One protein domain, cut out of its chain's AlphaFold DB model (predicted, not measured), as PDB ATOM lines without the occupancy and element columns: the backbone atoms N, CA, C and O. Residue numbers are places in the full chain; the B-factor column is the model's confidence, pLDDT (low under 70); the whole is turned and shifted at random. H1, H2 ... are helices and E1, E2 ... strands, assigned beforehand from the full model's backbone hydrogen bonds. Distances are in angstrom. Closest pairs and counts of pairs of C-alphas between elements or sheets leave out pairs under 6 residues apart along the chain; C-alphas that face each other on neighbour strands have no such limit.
ATOM      1  N   ILE A 129      10.920  44.922  54.691       91.56
ATOM      2  CA  ILE A 129      10.060  44.000  53.934       91.56
ATOM      3  C   ILE A 129       8.736  43.842  54.687       91.56
ATOM      4  O   ILE A 129       8.749  43.444  55.856       91.56
ATOM      5  N   LEU A 130       7.625  44.137  54.010       94.38
ATOM      6  CA  LEU A 130       6.262  44.192  54.541       94.38
ATOM      7  C   LEU A 130       5.382  43.127  53.846       94.38
ATOM      8  O   LEU A 130       4.898  43.359  52.738       94.38
ATOM      9  N   PRO A 131       5.179  41.937  54.437       95.81
ATOM     10  CA  PRO A 131       4.297  40.922  53.867       95.81
ATOM     11  C   PRO A 131       2.822  41.329  53.973       95.81
ATOM     12  O   PRO A 131       2.352  41.717  55.043       95.81
ATOM     13  N   LYS A 132       2.080  41.179  52.874       96.25
ATOM     14  CA  LYS A 132       0.666  41.535  52.740       96.25
ATOM     15  C   LYS A 132      -0.143  40.372  52.172       96.25
ATOM     16  O   LYS A 132       0.183  39.832  51.120       96.25
ATOM     17  N   MET A 133      -1.229  40.003  52.842       94.31
ATOM     18  CA  MET A 133      -2.183  39.013  52.336       94.31
ATOM     19  C   MET A 133      -2.903  39.498  51.070       94.31
ATOM     20  O   MET A 133      -3.536  40.554  51.072       94.31
ATOM     21  N   THR A 134      -2.852  38.702  50.000       93.88
ATOM     22  CA  THR A 134      -3.575  38.956  48.738       93.88
ATOM     23  C   THR A 134      -4.996  38.397  48.762       93.88
ATOM     24  O   THR A 134      -5.887  38.952  48.120       93.88
ATOM     25  N   GLN A 135      -5.229  37.316  49.512       88.50
ATOM     26  CA  GLN A 135      -6.530  36.653  49.632       88.50
ATOM     27  C   GLN A 135      -6.948  36.533  51.095       88.50
ATOM     28  O   GLN A 135      -6.159  36.147  51.952       88.50
ATOM     29  N   THR A 136      -8.218  36.822  51.387       76.69
ATOM     30  CA  THR A 136      -8.816  36.656  52.719       76.69
ATOM     31  C   THR A 136      -9.108  35.172  52.967       76.69
ATOM     32  O   THR A 136     -10.241  34.712  52.875       76.69
ATOM     33  N   VAL A 137      -8.064  34.381  53.215       74.69
ATOM     34  CA  VAL A 137      -8.222  32.957  53.530       74.69
ATOM     35  C   VAL A 137      -8.747  32.818  54.959       74.69
ATOM     36  O   VAL A 137      -8.212  33.426  55.887       74.69
ATOM     37  N   SER A 138      -9.802  32.026  55.156       76.06
ATOM     38  CA  SER A 138     -10.326  31.695  56.483       76.06
ATOM     39  C   SER A 138      -9.260  30.915  57.260       76.06
ATOM     40  O   SER A 138      -9.031  29.739  56.994       76.06
ATOM     41  N   LEU A 139      -8.589  31.567  58.212       75.38
ATOM     42  CA  LEU A 139      -7.436  31.032  58.958       75.38
ATOM     43  C   LEU A 139      -7.764  29.848  59.899       75.38
ATOM     44  O   LEU A 139      -6.955  29.504  60.753       75.38
ATOM     45  N   THR A 140      -8.951  29.251  59.804       62.62
ATOM     46  CA  THR A 140      -9.502  28.341  60.817       62.62
ATOM     47  C   THR A 140      -9.333  26.850  60.523       62.62
ATOM     48  O   THR A 140      -9.579  26.059  61.429       62.62
ATOM     49  N   LEU A 141      -8.895  26.422  59.330       68.38
ATOM     50  CA  LEU A 141      -8.733  24.990  59.025       68.38
ATOM     51  C   LEU A 141      -7.300  24.616  58.607       68.38
ATOM     52  O   LEU A 141      -6.840  24.982  57.528       68.38
ATOM     53  N   GLY A 142      -6.632  23.815  59.444       87.06
ATOM     54  CA  GLY A 142      -5.414  23.069  59.093       87.06
ATOM     55  C   GLY A 142      -4.083  23.818  59.215       87.06
ATOM     56  O   GLY A 142      -3.056  23.266  58.826       87.06
ATOM     57  N   LEU A 143      -4.082  25.046  59.738       92.69
ATOM     58  CA  LEU A 143      -2.860  25.792  60.040       92.69
ATOM     59  C   LEU A 143      -2.357  25.433  61.438       92.69
ATOM     60  O   LEU A 143      -3.154  25.264  62.360       92.69
ATOM     61  N   SER A 144      -1.039  25.356  61.602       94.12
ATOM     62  CA  SER A 144      -0.444  25.335  62.942       94.12
ATOM     63  C   SER A 144      -0.650  26.678  63.658       94.12
ATOM     64  O   SER A 144      -0.813  27.718  63.011       94.12
ATOM     65  N   ASP A 145      -0.611  26.673  64.993       92.06
ATOM     66  CA  ASP A 145      -0.767  27.893  65.798       92.06
ATOM     67  C   ASP A 145       0.265  28.964  65.403       92.06
ATOM     68  O   ASP A 145      -0.099  30.127  65.198       92.06
ATOM     69  N   ASP A 146       1.516  28.548  65.174       95.31
ATOM     70  CA  ASP A 146       2.621  29.390  64.703       95.31
ATOM     71  C   ASP A 146       2.336  30.027  63.332       95.31
ATOM     72  O   ASP A 146       2.504  31.236  63.152       95.31
ATOM     73  N   GLU A 147       1.864  29.240  62.357       95.94
ATOM     74  CA  GLU A 147       1.487  29.755  61.034       95.94
ATOM     75  C   GLU A 147       0.341  30.758  61.133       95.94
ATOM     76  O   GLU A 147       0.387  31.814  60.499       95.94
ATOM     77  N   SER A 148      -0.665  30.463  61.961       94.38
ATOM     78  CA  SER A 148      -1.804  31.357  62.162       94.38
ATOM     79  C   SER A 148      -1.375  32.698  62.771       94.38
ATOM     80  O   SER A 148      -1.879  33.746  62.367       94.38
ATOM     81  N   ALA A 149      -0.417  32.688  63.705       94.88
ATOM     82  CA  ALA A 149       0.094  33.885  64.363       94.88
ATOM     83  C   ALA A 149       0.899  34.771  63.401       94.88
ATOM     84  O   ALA A 149       0.710  35.987  63.389       94.88
ATOM     85  N   VAL A 150       1.746  34.168  62.556       96.69
ATOM     86  CA  VAL A 150       2.510  34.893  61.526       96.69
ATOM     87  C   VAL A 150       1.574  35.495  60.479       96.69
ATOM     88  O   VAL A 150       1.679  36.685  60.184       96.69
ATOM     89  N   LEU A 151       0.628  34.712  59.951       95.12
ATOM     90  CA  LEU A 151      -0.291  35.168  58.901       95.12
ATOM     91  C   LEU A 151      -1.222  36.293  59.378       95.12
ATOM     92  O   LEU A 151      -1.501  37.207  58.605       95.12
ATOM     93  N   LYS A 152      -1.639  36.291  60.653       95.25
ATOM     94  CA  LYS A 152      -2.426  37.388  61.252       95.25
ATOM     95  C   LYS A 152      -1.705  38.739  61.242       95.25
ATOM     96  O   LYS A 152      -2.376  39.764  61.228       95.25
ATOM     97  N   LEU A 153      -0.371  38.747  61.262       95.94
ATOM     98  CA  LEU A 153       0.443  39.970  61.240       95.94
ATOM     99  C   LEU A 153       0.936  40.344  59.832       95.94
ATOM    100  O   LEU A 153       1.604  41.360  59.677       95.94
ATOM    101  N   CYS A 154       0.614  39.554  58.804       96.31
ATOM    102  CA  CYS A 154       0.974  39.821  57.408       96.31
ATOM    103  C   CYS A 154      -0.065  40.732  56.717       96.31
ATOM    104  O   CYS A 154      -0.679  40.370  55.712       96.31
ATOM    105  N   ASP A 155      -0.292  41.913  57.288       94.88
ATOM    106  CA  ASP A 155      -1.269  42.916  56.840       94.88
ATOM    107  C   ASP A 155      -0.680  43.983  55.893       94.88
ATOM    108  O   ASP A 155      -1.407  44.839  55.388       94.88
ATOM    109  N   GLY A 156       0.629  43.931  55.634       94.88
ATOM    110  CA  GLY A 156       1.385  44.935  54.884       94.88
ATOM    111  C   GLY A 156       1.871  46.123  55.723       94.88
ATOM    112  O   GLY A 156       2.525  47.010  55.178       94.88
ATOM    113  N   ASN A 157       1.589  46.153  57.031       94.94
ATOM    114  CA  ASN A 157       2.047  47.214  57.933       94.94
ATOM    115  C   ASN A 157       3.224  46.779  58.804       94.94
ATOM    116  O   ASN A 157       4.025  47.623  59.195       94.94
ATOM    117  N   HIS A 158       3.337  45.482  59.092       95.38
ATOM    118  CA  HIS A 158       4.376  44.955  59.969       95.38
ATOM    119  C   HIS A 158       5.584  44.457  59.188       95.38
ATOM    120  O   HIS A 158       5.453  43.665  58.254       95.38
ATOM    121  N   SER A 159       6.782  44.863  59.606       95.19
ATOM    122  CA  SER A 159       8.014  44.312  59.037       95.19
ATOM    123  C   SER A 159       8.253  42.869  59.497       95.19
ATOM    124  O   SER A 159       7.829  42.473  60.582       95.19
ATOM    125  N   ILE A 160       9.008  42.072  58.727       94.06
ATOM    126  CA  ILE A 160       9.411  40.711  59.158       94.06
ATOM    127  C   ILE A 160      10.040  40.739  60.565       94.06
ATOM    128  O   ILE A 160       9.807  39.842  61.374       94.06
ATOM    129  N   ARG A 161      10.809  41.787  60.880       91.81
ATOM    130  CA  ARG A 161      11.445  41.966  62.190       91.81
ATOM    131  C   ARG A 161      10.412  42.170  63.300       91.81
ATOM    132  O   ARG A 161      10.501  41.513  64.333       91.81
ATOM    133  N   GLU A 162       9.413  43.016  63.077       92.31
ATOM    134  CA  GLU A 162       8.302  43.212  64.018       92.31
ATOM    135  C   GLU A 162       7.466  41.947  64.198       92.31
ATOM    136  O   GLU A 162       7.079  41.633  65.322       92.31
ATOM    137  N   ILE A 163       7.227  41.186  63.124       94.75
ATOM    138  CA  ILE A 163       6.508  39.908  63.190       94.75
ATOM    139  C   ILE A 163       7.262  38.925  64.091       94.75
ATOM    140  O   ILE A 163       6.651  38.293  64.952       94.75
ATOM    141  N   VAL A 164       8.590  38.830  63.961       92.94
ATOM    142  CA  VAL A 164       9.431  37.999  64.842       92.94
ATOM    143  C   VAL A 164       9.315  38.441  66.301       92.94
ATOM    144  O   VAL A 164       9.118  37.602  67.179       92.94
ATOM    145  N   VAL A 165       9.382  39.748  66.573       87.44
ATOM    146  CA  VAL A 165       9.275  40.293  67.938       87.44
ATOM    147  C   VAL A 165       7.893  40.019  68.544       87.44
ATOM    148  O   VAL A 165       7.806  39.549  69.679       87.44
ATOM    149  N   LYS A 166       6.810  40.252  67.789       88.06
ATOM    150  CA  LYS A 166       5.427  40.068  68.262       88.06
ATOM    151  C   LYS A 166       5.057  38.598  68.458       88.06
ATOM    152  O   LYS A 166       4.410  38.266  69.446       88.06
ATOM    153  N   THR A 167       5.468  37.717  67.546       90.50
ATOM    154  CA  THR A 167       5.129  36.282  67.617       90.50
ATOM    155  C   THR A 167       6.070  35.481  68.509       90.50
ATOM    156  O   THR A 167       5.690  34.415  68.980       90.50
ATOM    157  N   ARG A 168       7.292  35.975  68.758       88.19
ATOM    158  CA  ARG A 168       8.382  35.248  69.438       88.19
ATOM    159  C   ARG A 168       8.815  33.962  68.722       88.19
ATOM    160  O   ARG A 168       9.519  33.140  69.307       88.19
ATOM    161  N   ILE A 169       8.427  33.795  67.460       88.75
ATOM    162  CA  ILE A 169       8.817  32.659  66.626       88.75
ATOM    163  C   ILE A 169      10.214  32.940  66.048       88.75
ATOM    164  O   ILE A 169      10.478  34.068  65.620       88.75
ATOM    165  N   PRO A 170      11.133  31.954  66.000       90.19
ATOM    166  CA  PRO A 170      12.451  32.150  65.404       90.19
ATOM    167  C   PRO A 170      12.363  32.715  63.981       90.19
ATOM    168  O   PRO A 170      11.606  32.206  63.155       90.19
ATOM    169  N   ARG A 171      13.187  33.724  63.662       91.44
ATOM    170  CA  ARG A 171      13.189  34.412  62.353       91.44
ATOM    171  C   ARG A 171      13.223  33.454  61.164       91.44
ATOM    172  O   ARG A 171      12.509  33.674  60.193       91.44
ATOM    173  N   LYS A 172      14.015  32.382  61.254       92.31
ATOM    174  CA  LYS A 172      14.086  31.338  60.222       92.31
ATOM    175  C   LYS A 172      12.706  30.733  59.935       92.31
ATOM    176  O   LYS A 172      12.296  30.693  58.783       92.31
ATOM    177  N   ASN A 173      11.969  30.361  60.980       94.31
ATOM    178  CA  ASN A 173      10.636  29.778  60.852       94.31
ATOM    179  C   ASN A 173       9.633  30.798  60.296       94.31
ATOM    180  O   ASN A 173       8.842  30.451  59.428       94.31
ATOM    181  N   VAL A 174       9.698  32.064  60.732       95.69
ATOM    182  CA  VAL A 174       8.853  33.141  60.176       95.69
ATOM    183  C   VAL A 174       9.104  33.309  58.673       95.69
ATOM    184  O   VAL A 174       8.155  33.370  57.896       95.69
ATOM    185  N   ILE A 175      10.369  33.321  58.243       94.62
ATOM    186  CA  ILE A 175      10.742  33.409  56.824       94.62
ATOM    187  C   ILE A 175      10.256  32.182  56.042       94.62
ATOM    188  O   ILE A 175       9.713  32.339  54.950       94.62
ATOM    189  N   ASP A 176      10.416  30.975  56.587       94.25
ATOM    190  CA  ASP A 176       9.974  29.737  55.938       94.25
ATOM    191  C   ASP A 176       8.446  29.696  55.771       94.25
ATOM    192  O   ASP A 176       7.951  29.279  54.721       94.25
ATOM    193  N   ILE A 177       7.699  30.180  56.769       95.56
ATOM    194  CA  ILE A 177       6.242  30.349  56.704       95.56
ATOM    195  C   ILE A 177       5.889  31.354  55.603       95.56
ATOM    196  O   ILE A 177       5.144  31.008  54.687       95.56
ATOM    197  N   ILE A 178       6.467  32.560  55.627       95.69
ATOM    198  CA  ILE A 178       6.199  33.597  54.619       95.69
ATOM    199  C   ILE A 178       6.476  33.067  53.205       95.69
ATOM    200  O   ILE A 178       5.603  33.156  52.346       95.69
ATOM    201  N   ARG A 179       7.626  32.418  52.972       93.56
ATOM    202  CA  ARG A 179       7.978  31.822  51.669       93.56
ATOM    203  C   ARG A 179       7.010  30.722  51.238       93.56
ATOM    204  O   ARG A 179       6.669  30.620  50.060       93.56
ATOM    205  N   ARG A 180       6.554  29.879  52.171       94.44
ATOM    206  CA  ARG A 180       5.582  28.811  51.891       94.44
ATOM    207  C   ARG A 180       4.260  29.376  51.370       94.44
ATOM    208  O   ARG A 180       3.683  28.779  50.465       94.44
ATOM    209  N   TYR A 181       3.792  30.492  51.928       94.31
ATOM    210  CA  TYR A 181       2.528  31.128  51.533       94.31
ATOM    211  C   TYR A 181       2.683  32.112  50.363       94.31
ATOM    212  O   TYR A 181       1.762  32.234  49.558       94.31
ATOM    213  N   GLU A 182       3.858  32.715  50.178       93.25
ATOM    214  CA  GLU A 182       4.229  33.449  48.959       93.25
ATOM    215  C   GLU A 182       4.240  32.517  47.736       93.25
ATOM    216  O   GLU A 182       3.721  32.860  46.682       93.25
ATOM    217  N   ASN A 183       4.757  31.290  47.870       89.44
ATOM    218  CA  ASN A 183       4.730  30.283  46.798       89.44
ATOM    219  C   ASN A 183       3.322  29.784  46.436       89.44
ATOM    220  O   ASN A 183       3.162  29.135  45.406       89.44
ATOM    221  N   LYS A 184       2.327  30.037  47.292       92.56
ATOM    222  CA  LYS A 184       0.912  29.727  47.043       92.56
ATOM    223  C   LYS A 184       0.136  30.939  46.511       92.56
ATOM    224  O   LYS A 184      -1.081  30.850  46.393       92.56
ATOM    225  N   ASP A 185       0.814  32.061  46.264       91.38
ATOM    226  CA  ASP A 185       0.227  33.353  45.890       91.38
ATOM    227  C   ASP A 185      -0.759  33.925  46.933       91.38
ATOM    228  O   ASP A 185      -1.630  34.733  46.604       91.38
ATOM    229  N   TRP A 186      -0.637  33.517  48.206       93.81
ATOM    230  CA  TRP A 186      -1.470  34.016  49.318       93.81
ATOM    231  C   TRP A 186      -0.879  35.259  49.992       93.81
ATOM    232  O   TRP A 186      -1.599  36.021  50.639       93.81
ATOM    233  N   LEU A 187       0.433  35.454  49.853       94.94
ATOM    234  CA  LEU A 187       1.170  36.609  50.355       94.94
ATOM    235  C   LEU A 187       1.890  37.308  49.203       94.94
ATOM    236  O   LEU A 187       2.508  36.656  48.364       94.94
ATOM    237  N   GLN A 188       1.864  38.635  49.223       94.06
ATOM    238  CA  GLN A 188       2.681  39.519  48.403       94.06
ATOM    239  C   GLN A 188       3.638  40.281  49.324       94.06
ATOM    240  O   GLN A 188       3.238  40.760  50.381       94.06
ATOM    241  N   LEU A 189       4.913  40.372  48.951       93.44
ATOM    242  CA  LEU A 189       5.903  41.133  49.710       93.44
ATOM    243  C   LEU A 189       5.976  42.558  49.150       93.44
ATOM    244  O   LEU A 189       6.400  42.748  48.013       93.44
ATOM    245  N   ASP A 190       5.554  43.535  49.950       92.69
ATOM    246  CA  ASP A 190       5.755  44.956  49.682       92.69
ATOM    247  C   ASP A 190       7.069  45.425  50.330       92.69
ATOM    248  O   ASP A 190       7.586  44.826  51.279       92.69
ATOM    249  N   PHE A 191       7.636  46.511  49.810       87.12
ATOM    250  CA  PHE A 191       8.993  46.939  50.142       87.12
ATOM    251  C   PHE A 191       9.048  48.441  50.424       87.12
ATOM    252  O   PHE A 191       8.487  49.242  49.674       87.12
ATOM    253  N   ARG A 192       9.757  48.833  51.490       86.56
ATOM    254  CA  ARG A 192      10.128  50.229  51.772       86.56
ATOM    255  C   ARG A 192      11.653  50.343  51.831       86.56
ATOM    256  O   ARG A 192      12.262  49.850  52.777       86.56
ATOM    257  N   GLY A 193      12.248  50.991  50.828       83.50
ATOM    258  CA  GLY A 193      13.699  51.190  50.693       83.50
ATOM    259  C   GLY A 193      14.275  50.602  49.398       83.50
ATOM    260  O   GLY A 193      13.540  50.037  48.586       83.50
ATOM    261  N   ASP A 194      15.586  50.746  49.211       77.69
ATOM    262  CA  ASP A 194      16.325  50.195  48.068       77.69
ATOM    263  C   ASP A 194      16.677  48.730  48.327       77.69
ATOM    264  O   ASP A 194      17.660  48.432  48.983       77.69
ATOM    265  N   ILE A 195      15.870  47.791  47.833       79.69
ATOM    266  CA  ILE A 195      16.067  46.369  48.148       79.69
ATOM    267  C   ILE A 195      16.809  45.631  47.032       79.69
ATOM    268  O   ILE A 195      16.505  45.773  45.843       79.69
ATOM    269  N   GLU A 196      17.750  44.770  47.425       85.75
ATOM    270  CA  GLU A 196      18.434  43.846  46.521       85.75
ATOM    271  C   GLU A 196      17.477  42.774  45.965       85.75
ATOM    272  O   GLU A 196      17.056  41.833  46.649       85.75
ATOM    273  N   ILE A 197      17.166  42.885  44.673       86.88
ATOM    274  CA  ILE A 197      16.411  41.872  43.931       86.88
ATOM    275  C   ILE A 197      17.382  40.819  43.382       86.88
ATOM    276  O   ILE A 197      18.392  41.158  42.758       86.88
ATOM    277  N   ILE A 198      17.052  39.541  43.571       91.12
ATOM    278  CA  ILE A 198      17.814  38.397  43.069       91.12
ATOM    279  C   ILE A 198      16.975  37.606  42.055       91.12
ATOM    280  O   ILE A 198      15.899  37.103  42.387       91.12
ATOM    281  N   PRO A 199      17.461  37.423  40.819       92.44
ATOM    282  CA  PRO A 199      16.806  36.551  39.857       92.44
ATOM    283  C   PRO A 199      17.118  35.068  40.131       92.44
ATOM    284  O   PRO A 199      18.280  34.677  40.258       92.44
ATOM    285  N   ILE A 200      16.083  34.225  40.154       92.00
ATOM    286  CA  ILE A 200      16.182  32.766  40.319       92.00
ATOM    287  C   ILE A 200      15.670  32.079  39.052       92.00
ATOM    288  O   ILE A 200      14.540  32.303  38.626       92.00
ATOM    289  N   SER A 201      16.481  31.223  38.435       92.94
ATOM    290  CA  SER A 201      16.090  30.448  37.255       92.94
ATOM    291  C   SER A 201      15.104  29.334  37.620       92.94
ATOM    292  O   SER A 201      15.428  28.446  38.406       92.94
ATOM    293  N   ILE A 202      13.907  29.366  37.026       91.62
ATOM    294  CA  ILE A 202      12.881  28.316  37.160       91.62
ATOM    295  C   ILE A 202      13.112  27.236  36.097       91.62
ATOM    296  O   ILE A 202      13.017  26.039  36.367       91.62
ATOM    297  N   LYS A 203      13.432  27.662  34.869       92.62
ATOM    298  CA  LYS A 203      13.656  26.788  33.712       92.62
ATOM    299  C   LYS A 203      15.096  26.951  33.233       92.62
ATOM    300  O   LYS A 203      15.481  28.008  32.731       92.62
ATOM    301  N   LYS A 204      15.885  25.879  33.353       90.81
ATOM    302  CA  LYS A 204      17.235  25.815  32.778       90.81
ATOM    303  C   LYS A 204      17.140  25.555  31.281       90.81
ATOM    304  O   LYS A 204      16.473  24.615  30.853       90.81
ATOM    305  N   PHE A 205      17.838  26.358  30.487       89.50
ATOM    306  CA  PHE A 205      17.894  26.131  29.048       89.50
ATOM    307  C   PHE A 205      18.963  25.102  28.684       89.50
ATOM    308  O   PHE A 205      20.112  25.240  29.113       89.50
ATOM    309  N   PRO A 206      18.632  24.101  27.852       90.75
ATOM    310  CA  PRO A 206      19.648  23.253  27.257       90.75
ATOM    311  C   PRO A 206      20.456  24.063  26.234       90.75
ATOM    312  O   PRO A 206      19.920  24.925  25.535       90.75
ATOM    313  N   GLU A 207      21.748  23.764  26.087       92.00
ATOM    314  CA  GLU A 207      22.625  24.478  25.140       92.00
ATOM    315  C   GLU A 207      22.164  24.338  23.678       92.00
ATOM    316  O   GLU A 207      22.455  25.187  22.832       92.00
ATOM    317  N   THR A 208      21.376  23.302  23.381       93.06
ATOM    318  CA  THR A 208      20.725  23.101  22.083       93.06
ATOM    319  C   THR A 208      19.734  24.211  21.737       93.06
ATOM    320  O   THR A 208      19.642  24.568  20.568       93.06
ATOM    321  N   ALA A 209      19.059  24.827  22.716       91.31
ATOM    322  CA  ALA A 209      18.121  25.929  22.469       91.31
ATOM    323  C   ALA A 209      18.818  27.168  21.875       91.31
ATOM    324  O   ALA A 209      18.228  27.888  21.069       91.31
ATOM    325  N   VAL A 210      20.095  27.382  22.218       92.38
ATOM    326  CA  VAL A 210      20.921  28.435  21.610       92.38
ATOM    327  C   VAL A 210      21.329  28.052  20.191       92.38
ATOM    328  O   VAL A 210      21.245  28.882  19.290       92.38
ATOM    329  N   ARG A 211      21.714  26.786  19.957       90.56
ATOM    330  CA  ARG A 211      22.062  26.294  18.607       90.56
ATOM    331  C   ARG A 211      20.883  26.362  17.636       90.56
ATOM    332  O   ARG A 211      21.088  26.622  16.459       90.56
ATOM    333  N   LEU A 212      19.666  26.162  18.138       93.44
ATOM    334  CA  LEU A 212      18.420  26.273  17.376       93.44
ATOM    335  C   LEU A 212      17.945  27.726  17.192       93.44
ATOM    336  O   LEU A 212      16.894  27.947  16.601       93.44
ATOM    337  N   GLY A 213      18.679  28.721  17.709       92.38
ATOM    338  CA  GLY A 213      18.328  30.139  17.585       92.38
ATOM    339  C   GLY A 213      17.098  30.565  18.394       92.38
ATOM    340  O   GLY A 213      16.632  31.690  18.244       92.38
ATOM    341  N   MET A 214      16.576  29.697  19.266       91.94
ATOM    342  CA  MET A 214      15.397  29.995  20.086       91.94
ATOM    343  C   MET A 214      15.719  31.010  21.187       91.94
ATOM    344  O   MET A 214      14.851  31.775  21.600       91.94
ATOM    345  N   ILE A 215      16.968  31.017  21.667       92.56
ATOM    346  CA  ILE A 215      17.449  31.877  22.750       92.56
ATOM    347  C   ILE A 215      18.813  32.462  22.412       92.56
ATOM    348  O   ILE A 215      19.682  31.792  21.856       92.56
ATOM    349  N   SER A 216      19.016  33.725  22.788       95.62
ATOM    350  CA  SER A 216      20.306  34.386  22.610       95.62
ATOM    351  C   SER A 216      21.371  33.799  23.544       95.62
ATOM    352  O   SER A 216      21.080  33.442  24.688       95.62
ATOM    353  N   LYS A 217      22.632  33.766  23.095       95.19
ATOM    354  CA  LYS A 217      23.767  33.329  23.928       95.19
ATOM    355  C   LYS A 217      23.851  34.118  25.247       95.19
ATOM    356  O   LYS A 217      24.029  33.516  26.299       95.19
ATOM    357  N   LYS A 218      23.601  35.435  25.199       96.00
ATOM    358  CA  LYS A 218      23.546  36.309  26.385       96.00
ATOM    359  C   LYS A 218      22.466  35.874  27.378       96.00
ATOM    360  O   LYS A 218      22.715  35.811  28.573       96.00
ATOM    361  N   SER A 219      21.267  35.542  26.898       94.88
ATOM    362  CA  SER A 219      20.170  35.077  27.756       94.88
ATOM    363  C   SER A 219      20.472  33.726  28.415       94.88
ATOM    364  O   SER A 219      20.041  33.506  29.545       94.88
ATOM    365  N   LEU A 220      21.224  32.839  27.747       95.56
ATOM    366  CA  LEU A 220      21.704  31.592  28.354       95.56
ATOM    367  C   LEU A 220      22.713  31.873  29.477       95.56
ATOM    368  O   LEU A 220      22.607  31.280  30.546       95.56
ATOM    369  N   GLU A 221      23.674  32.769  29.251       96.44
ATOM    370  CA  GLU A 221      24.677  33.150  30.257       96.44
ATOM    371  C   GLU A 221      24.036  33.842  31.468       96.44
ATOM    372  O   GLU A 221      24.329  33.471  32.603       96.44
ATOM    373  N   ILE A 222      23.075  34.748  31.243       96.56
ATOM    374  CA  ILE A 222      22.262  35.347  32.315       96.56
ATOM    375  C   ILE A 222      21.518  34.252  33.090       96.56
ATOM    376  O   ILE A 222      21.621  34.207  34.309       96.56
ATOM    377  N   ASN A 223      20.842  33.316  32.407       95.88
ATOM    378  CA  ASN A 223      20.122  32.216  33.063       95.88
ATOM    379  C   ASN A 223      21.041  31.338  33.933       95.88
ATOM    380  O   ASN A 223      20.612  30.896  34.997       95.88
ATOM    381  N   LYS A 224      22.297  31.117  33.510       95.69
ATOM    382  CA  LYS A 224      23.309  30.382  34.291       95.69
ATOM    383  C   LYS A 224      23.717  31.125  35.573       95.69
ATOM    384  O   LYS A 224      24.058  30.459  36.544       95.69
ATOM    385  N   LEU A 225      23.672  32.460  35.582       96.06
ATOM    386  CA  LEU A 225      24.007  33.298  36.744       96.06
ATOM    387  C   LEU A 225      22.804  33.620  37.649       96.06
ATOM    388  O   LEU A 225      23.000  34.087  38.769       96.06
ATOM    389  N   CYS A 226      21.573  33.359  37.197       95.44
ATOM    390  CA  CYS A 226      20.345  33.462  37.996       95.44
ATOM    391  C   CYS A 226      20.190  32.257  38.947       95.44
ATOM    392  O   CYS A 226      19.236  31.483  38.851       95.44
ATOM    393  N   ASP A 227      21.158  32.061  39.833       90.25
ATOM    394  CA  ASP A 227      21.256  30.933  40.768       90.25
ATOM    395  C   ASP A 227      20.626  31.208  42.144       90.25
ATOM    396  O   ASP A 227      20.593  30.320  42.993       90.25
ATOM    397  N   GLY A 228      20.113  32.419  42.372       88.31
ATOM    398  CA  GLY A 228      19.624  32.843  43.682       88.31
ATOM    399  C   GLY A 228      20.707  33.387  44.622       88.31
ATOM    400  O   GLY A 228      20.390  33.754  45.751       88.31
ATOM    401  N   ILE A 229      21.965  33.459  44.178       89.56
ATOM    402  CA  ILE A 229      23.098  33.937  44.982       89.56
ATOM    403  C   ILE A 229      23.495  35.353  44.553       89.56
ATOM    404  O   ILE A 229      23.701  36.219  45.406       89.56
ATOM    405  N   ASN A 230      23.585  35.586  43.242       93.88
ATOM    406  CA  ASN A 230      24.050  36.850  42.666       93.88
ATOM    407  C   ASN A 230      22.911  37.879  42.565       93.88
ATOM    408  O   ASN A 230      21.834  37.562  42.055       93.88
ATOM    409  N   ASN A 231      23.148  39.122  42.994       93.69
ATOM    410  CA  ASN A 231      22.190  40.213  42.782       93.69
ATOM    411  C   ASN A 231      22.281  40.762  41.335       93.69
ATOM    412  O   ASN A 231      23.152  40.376  40.550       93.69
ATOM    413  N   ILE A 232      21.363  41.656  40.942       94.38
ATOM    414  CA  ILE A 232      21.362  42.245  39.583       94.38
ATOM    415  C   ILE A 232      22.695  42.956  39.272       94.38
ATOM    416  O   ILE A 232      23.172  42.870  38.141       94.38
ATOM    417  N   GLN A 233      23.299  43.629  40.253       94.38
ATOM    418  CA  GLN A 233      24.576  44.336  40.109       94.38
ATOM    419  C   GLN A 233      25.752  43.385  39.874       94.38
ATOM    420  O   GLN A 233      26.565  43.616  38.976       94.38
ATOM    421  N   ASP A 234      25.805  42.276  40.605       95.19
ATOM    422  CA  ASP A 234      26.811  41.229  40.464       95.19
ATOM    423  C   ASP A 234      26.740  40.602  39.070       95.19
ATOM    424  O   ASP A 234      27.762  40.408  38.411       95.19
ATOM    425  N   ILE A 235      25.523  40.311  38.594       96.31
ATOM    426  CA  ILE A 235      25.296  39.733  37.262       96.31
ATOM    427  C   ILE A 235      25.677  40.740  36.170       96.31
ATOM    428  O   ILE A 235      26.330  40.361  35.197       96.31
ATOM    429  N   ALA A 236      25.303  42.013  36.332       96.25
ATOM    430  CA  ALA A 236      25.660  43.082  35.402       96.25
ATOM    431  C   ALA A 236      27.184  43.234  35.289       96.25
ATOM    432  O   ALA A 236      27.720  43.283  34.182       96.25
ATOM    433  N   THR A 237      27.873  43.215  36.432       96.44
ATOM    434  CA  THR A 237      29.332  43.334  36.520       96.44
ATOM    435  C   THR A 237      30.029  42.126  35.895       96.44
ATOM    436  O   THR A 237      30.928  42.297  35.079       96.44
ATOM    437  N   LYS A 238      29.585  40.898  36.205       96.88
ATOM    438  CA  LYS A 238      30.169  39.654  35.665       96.88
ATOM    439  C   LYS A 238      30.028  39.510  34.151       96.88
ATOM    440  O   LYS A 238      30.859  38.851  33.535       96.88
ATOM    441  N   LEU A 239      28.965  40.062  33.568       96.50
ATOM    442  CA  LEU A 239      28.698  39.980  32.130       96.50
ATOM    443  C   LEU A 239      29.113  41.236  31.359       96.50
ATOM    444  O   LEU A 239      28.957  41.256  30.141       96.50
ATOM    445  N   GLU A 240      29.606  42.270  32.047       96.88
ATOM    446  CA  GLU A 240      29.945  43.576  31.463       96.88
ATOM    447  C   GLU A 240      28.759  44.220  30.705       96.88
ATOM    448  O   GLU A 240      28.912  44.831  29.646       96.88
ATOM    449  N   ILE A 241      27.538  44.079  31.238       96.75
ATOM    450  CA  ILE A 241      26.301  44.631  30.656       96.75
ATOM    451  C   ILE A 241      25.760  45.736  31.566       96.75
ATOM    452  O   ILE A 241      25.775  45.613  32.786       96.75
ATOM    453  N   SER A 242      25.214  46.812  30.988       96.88
ATOM    454  CA  SER A 242      24.574  47.868  31.784       96.88
ATOM    455  C   SER A 242      23.361  47.341  32.571       96.88
ATOM    456  O   SER A 242      22.534  46.602  32.030       96.88
ATOM    457  N   GLU A 243      23.182  47.776  33.823       95.06
ATOM    458  CA  GLU A 243      22.048  47.340  34.661       95.06
ATOM    459  C   GLU A 243      20.680  47.565  33.991       95.06
ATOM    460  O   GLU A 243      19.769  46.746  34.120       95.06
ATOM    461  N   LYS A 244      20.524  48.660  33.232       95.25
ATOM    462  CA  LYS A 244      19.285  48.971  32.497       95.25
ATOM    463  C   LYS A 244      18.990  47.943  31.406       95.25
ATOM    464  O   LYS A 244      17.828  47.595  31.193       95.25
ATOM    465  N   GLU A 245      20.014  47.479  30.694       96.06
ATOM    466  CA  GLU A 245      19.869  46.433  29.680       96.06
ATOM    467  C   GLU A 245      19.583  45.082  30.338       96.06
ATOM    468  O   GLU A 245      18.643  44.398  29.927       96.06
ATOM    469  N   LEU A 246      20.301  44.743  31.415       96.62
ATOM    470  CA  LEU A 246      20.066  43.515  32.168       96.62
ATOM    471  C   LEU A 246      18.630  43.452  32.709       96.62
ATOM    472  O   LEU A 246      17.946  42.457  32.486       96.62
ATOM    473  N   ARG A 247      18.118  44.531  33.320       94.62
ATOM    474  CA  ARG A 247      16.724  44.605  33.800       94.62
ATOM    475  C   ARG A 247      15.702  44.401  32.675       94.62
ATOM    476  O   ARG A 247      14.705  43.714  32.881       94.62
ATOM    477  N   LYS A 248      15.953  44.926  31.467       96.12
ATOM    478  CA  LYS A 248      15.086  44.678  30.296       96.12
ATOM    479  C   LYS A 248      15.097  43.209  29.866       96.12
ATOM    480  O   LYS A 248      14.060  42.700  29.446       96.12
ATOM    481  N   ILE A 249      16.249  42.538  29.931       95.88
ATOM    482  CA  ILE A 249      16.363  41.113  29.589       95.88
ATOM    483  C   ILE A 249      15.680  40.254  30.657       95.88
ATOM    484  O   ILE A 249      14.860  39.408  30.303       95.88
ATOM    485  N   LEU A 250      15.950  40.513  31.941       95.88
ATOM    486  CA  LEU A 250      15.319  39.817  33.065       95.88
ATOM    487  C   LEU A 250      13.791  39.966  33.017       95.88
ATOM    488  O   LEU A 250      13.099  38.960  33.089       95.88
ATOM    489  N   GLY A 251      13.257  41.161  32.740       94.44
ATOM    490  CA  GLY A 251      11.807  41.361  32.604       94.44
ATOM    491  C   GLY A 251      11.167  40.573  31.448       94.44
ATOM    492  O   GLY A 251      10.043  40.091  31.567       94.44
ATOM    493  N   LYS A 252      11.884  40.369  30.329       95.44
ATOM    494  CA  LYS A 252      11.415  39.480  29.245       95.44
ATOM    495  C   LYS A 252      11.455  38.008  29.655       95.44
ATOM    496  O   LYS A 252      10.575  37.249  29.264       95.44
ATOM    497  N   MET A 253      12.482  37.599  30.398       94.94
ATOM    498  CA  MET A 253      12.625  36.226  30.890       94.94
ATOM    499  C   MET A 253      11.576  35.903  31.961       94.94
ATOM    500  O   MET A 253      11.001  34.819  31.928       94.94
ATOM    501  N   GLU A 254      11.277  36.846  32.849       93.94
ATOM    502  CA  GLU A 254      10.230  36.730  33.865       93.94
ATOM    503  C   GLU A 254       8.840  36.626  33.230       93.94
ATOM    504  O   GLU A 254       8.097  35.699  33.538       93.94
ATOM    505  N   LYS A 255       8.526  37.479  32.243       94.31
ATOM    506  CA  LYS A 255       7.264  37.399  31.484       94.31
ATOM    507  C   LYS A 255       7.059  36.049  30.778       94.31
ATOM    508  O   LYS A 255       5.925  35.657  30.530       94.31
ATOM    509  N   ASN A 256       8.147  35.354  30.448       93.25
ATOM    510  CA  ASN A 256       8.133  34.028  29.827       93.25
ATOM    511  C   ASN A 256       8.259  32.878  30.852       93.25
ATOM    512  O   ASN A 256       8.500  31.738  30.453       93.25
ATOM    513  N   GLU A 257       8.157  33.166  32.157       92.56
ATOM    514  CA  GLU A 257       8.282  32.198  33.259       92.56
ATOM    515  C   GLU A 257       9.597  31.397  33.230       92.56
ATOM    516  O   GLU A 257       9.652  30.202  33.538       92.56
ATOM    517  N   VAL A 258      10.670  32.037  32.773       93.38
ATOM    518  CA  VAL A 258      12.005  31.434  32.708       93.38
ATOM    519  C   VAL A 258      12.730  31.624  34.033       93.38
ATOM    520  O   VAL A 258      13.412  30.720  34.517       93.38
ATOM    521  N   ILE A 259      12.586  32.817  34.600       93.56
ATOM    522  CA  ILE A 259      13.143  33.219  35.885       93.56
ATOM    523  C   ILE A 259      12.016  33.766  36.760       93.56
ATOM    524  O   ILE A 259      11.017  34.256  36.240       93.56
ATOM    525  N   ARG A 260      12.209  33.721  38.074       91.12
ATOM    526  CA  ARG A 260      11.412  34.429  39.071       91.12
ATOM    527  C   ARG A 260      12.287  35.501  39.697       91.12
ATOM    528  O   ARG A 260      13.387  35.184  40.154       91.12
ATOM    529  N   MET A 261      11.827  36.746  39.734       89.06
ATOM    530  CA  MET A 261      12.489  37.767  40.539       89.06
ATOM    531  C   MET A 261      12.084  37.543  41.996       89.06
ATOM    532  O   MET A 261      10.912  37.642  42.342       89.06
ATOM    533  N   SER A 262      13.044  37.178  42.843       86.25
ATOM    534  CA  SER A 262      12.830  37.000  44.277       86.25
ATOM    535  C   SER A 262      13.589  38.081  45.021       86.25
ATOM    536  O   SER A 262      14.713  38.431  44.667       86.25
ATOM    537  N   VAL A 263      13.010  38.599  46.094       85.19
ATOM    538  CA  VAL A 263      13.753  39.503  46.968       85.19
ATOM    539  C   VAL A 263      14.679  38.707  47.873       85.19
ATOM    540  O   VAL A 263      14.287  37.687  48.452       85.19
ATOM    541  N   LYS A 264      15.930  39.166  47.990       83.94
ATOM    542  CA  LYS A 264      16.846  38.634  48.992       83.94
ATOM    543  C   LYS A 264      16.366  39.121  50.344       83.94
ATOM    544  O   LYS A 264      16.619  40.255  50.727       83.94
TER     545      LYS A 264
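This is residues 129 to 264 of the 710 residues of an uncharacterized protein of Candidatus Helarchaeota archaeon (UniProt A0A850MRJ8). Two lobes lie one beyond the other along the longest axis, each a two-stranded antiparallel ribbon with helices packed on it, joined loosely by residues 193 to 196. The first lobe holds E1, H1, H2, H3 and E2; the second holds E3, H4, H5, H6, H7 and E4, with little H4 at the far end. The 136 printed residues include seven named helices and four named strands, in the order E1 H1 H2 H3 E2 E3 H4 H5 H6 H7 E4, with sheet orders E1 - E2 and E3 - E4. The class is mixed, helices and strands, and the whole is loose, with a radius of gyration of the C-alphas of 18.0 A and spans of 52 by 30 by 22 A.

E1, residues 129 to 133, and E2, residues 187 to 192, are antiparallel neighbours; N 130 and O 190 are within hydrogen-bond range at 2.8 A. H1, residues 145 to 152, and H2, residues 160 to 167, touch, closest at the C-alphas of Ala 149 and Thr 167, 6.5 A, at a steep tilt of 51 degrees, opposite ways. H3, residues 171 to 182, touches H1 with residues 174 to 178 alone, closest at the C-alphas of Glu 147 and Ile 177, 6.5 A. The closest C-alphas of H3 and E2 are those of Tyr 181 and Leu 187, 5.8 A apart. E3, residues 197 to 201, and E4, residues 259 to 263, are antiparallel neighbours, with N 198 and O 262 at 2.8 A. E2 and E4 are only just apart, closest at 8.5 A. H4, residues 207 to 211, and H5, residues 217 to 225, only just touch, with 3 pairs of C-alphas within 8 A, closest at Val 210 and Lys 217, 6.1 A. H6, residues 232 to 239, touches H7, residues 243 to 255, with residues 243 to 247 of H7 alone; the closest C-alphas are those of Ala 236 and Glu 243, 5.6 A, and the lines are about perpendicular at 74 degrees. In each of the seven helices every O i to N i+4 pair is within hydrogen-bond range.

E1 begins at C-alpha 129, (10.060, 44.000, 53.934). H3 is 16.1 A long, E2 16.4 A and H7 18.1 A. E4 ends at C-alpha 263, (13.753, 39.503, 46.968).

The C-alphas farthest apart are those of Lys 166 and Leu 212, 54.3 A. The printed part has no cut. The link E1 to H1 is long, with 11 residues; residues 140 to 141 are under 70 in pLDDT, against a mean of 92.0 for the printed part.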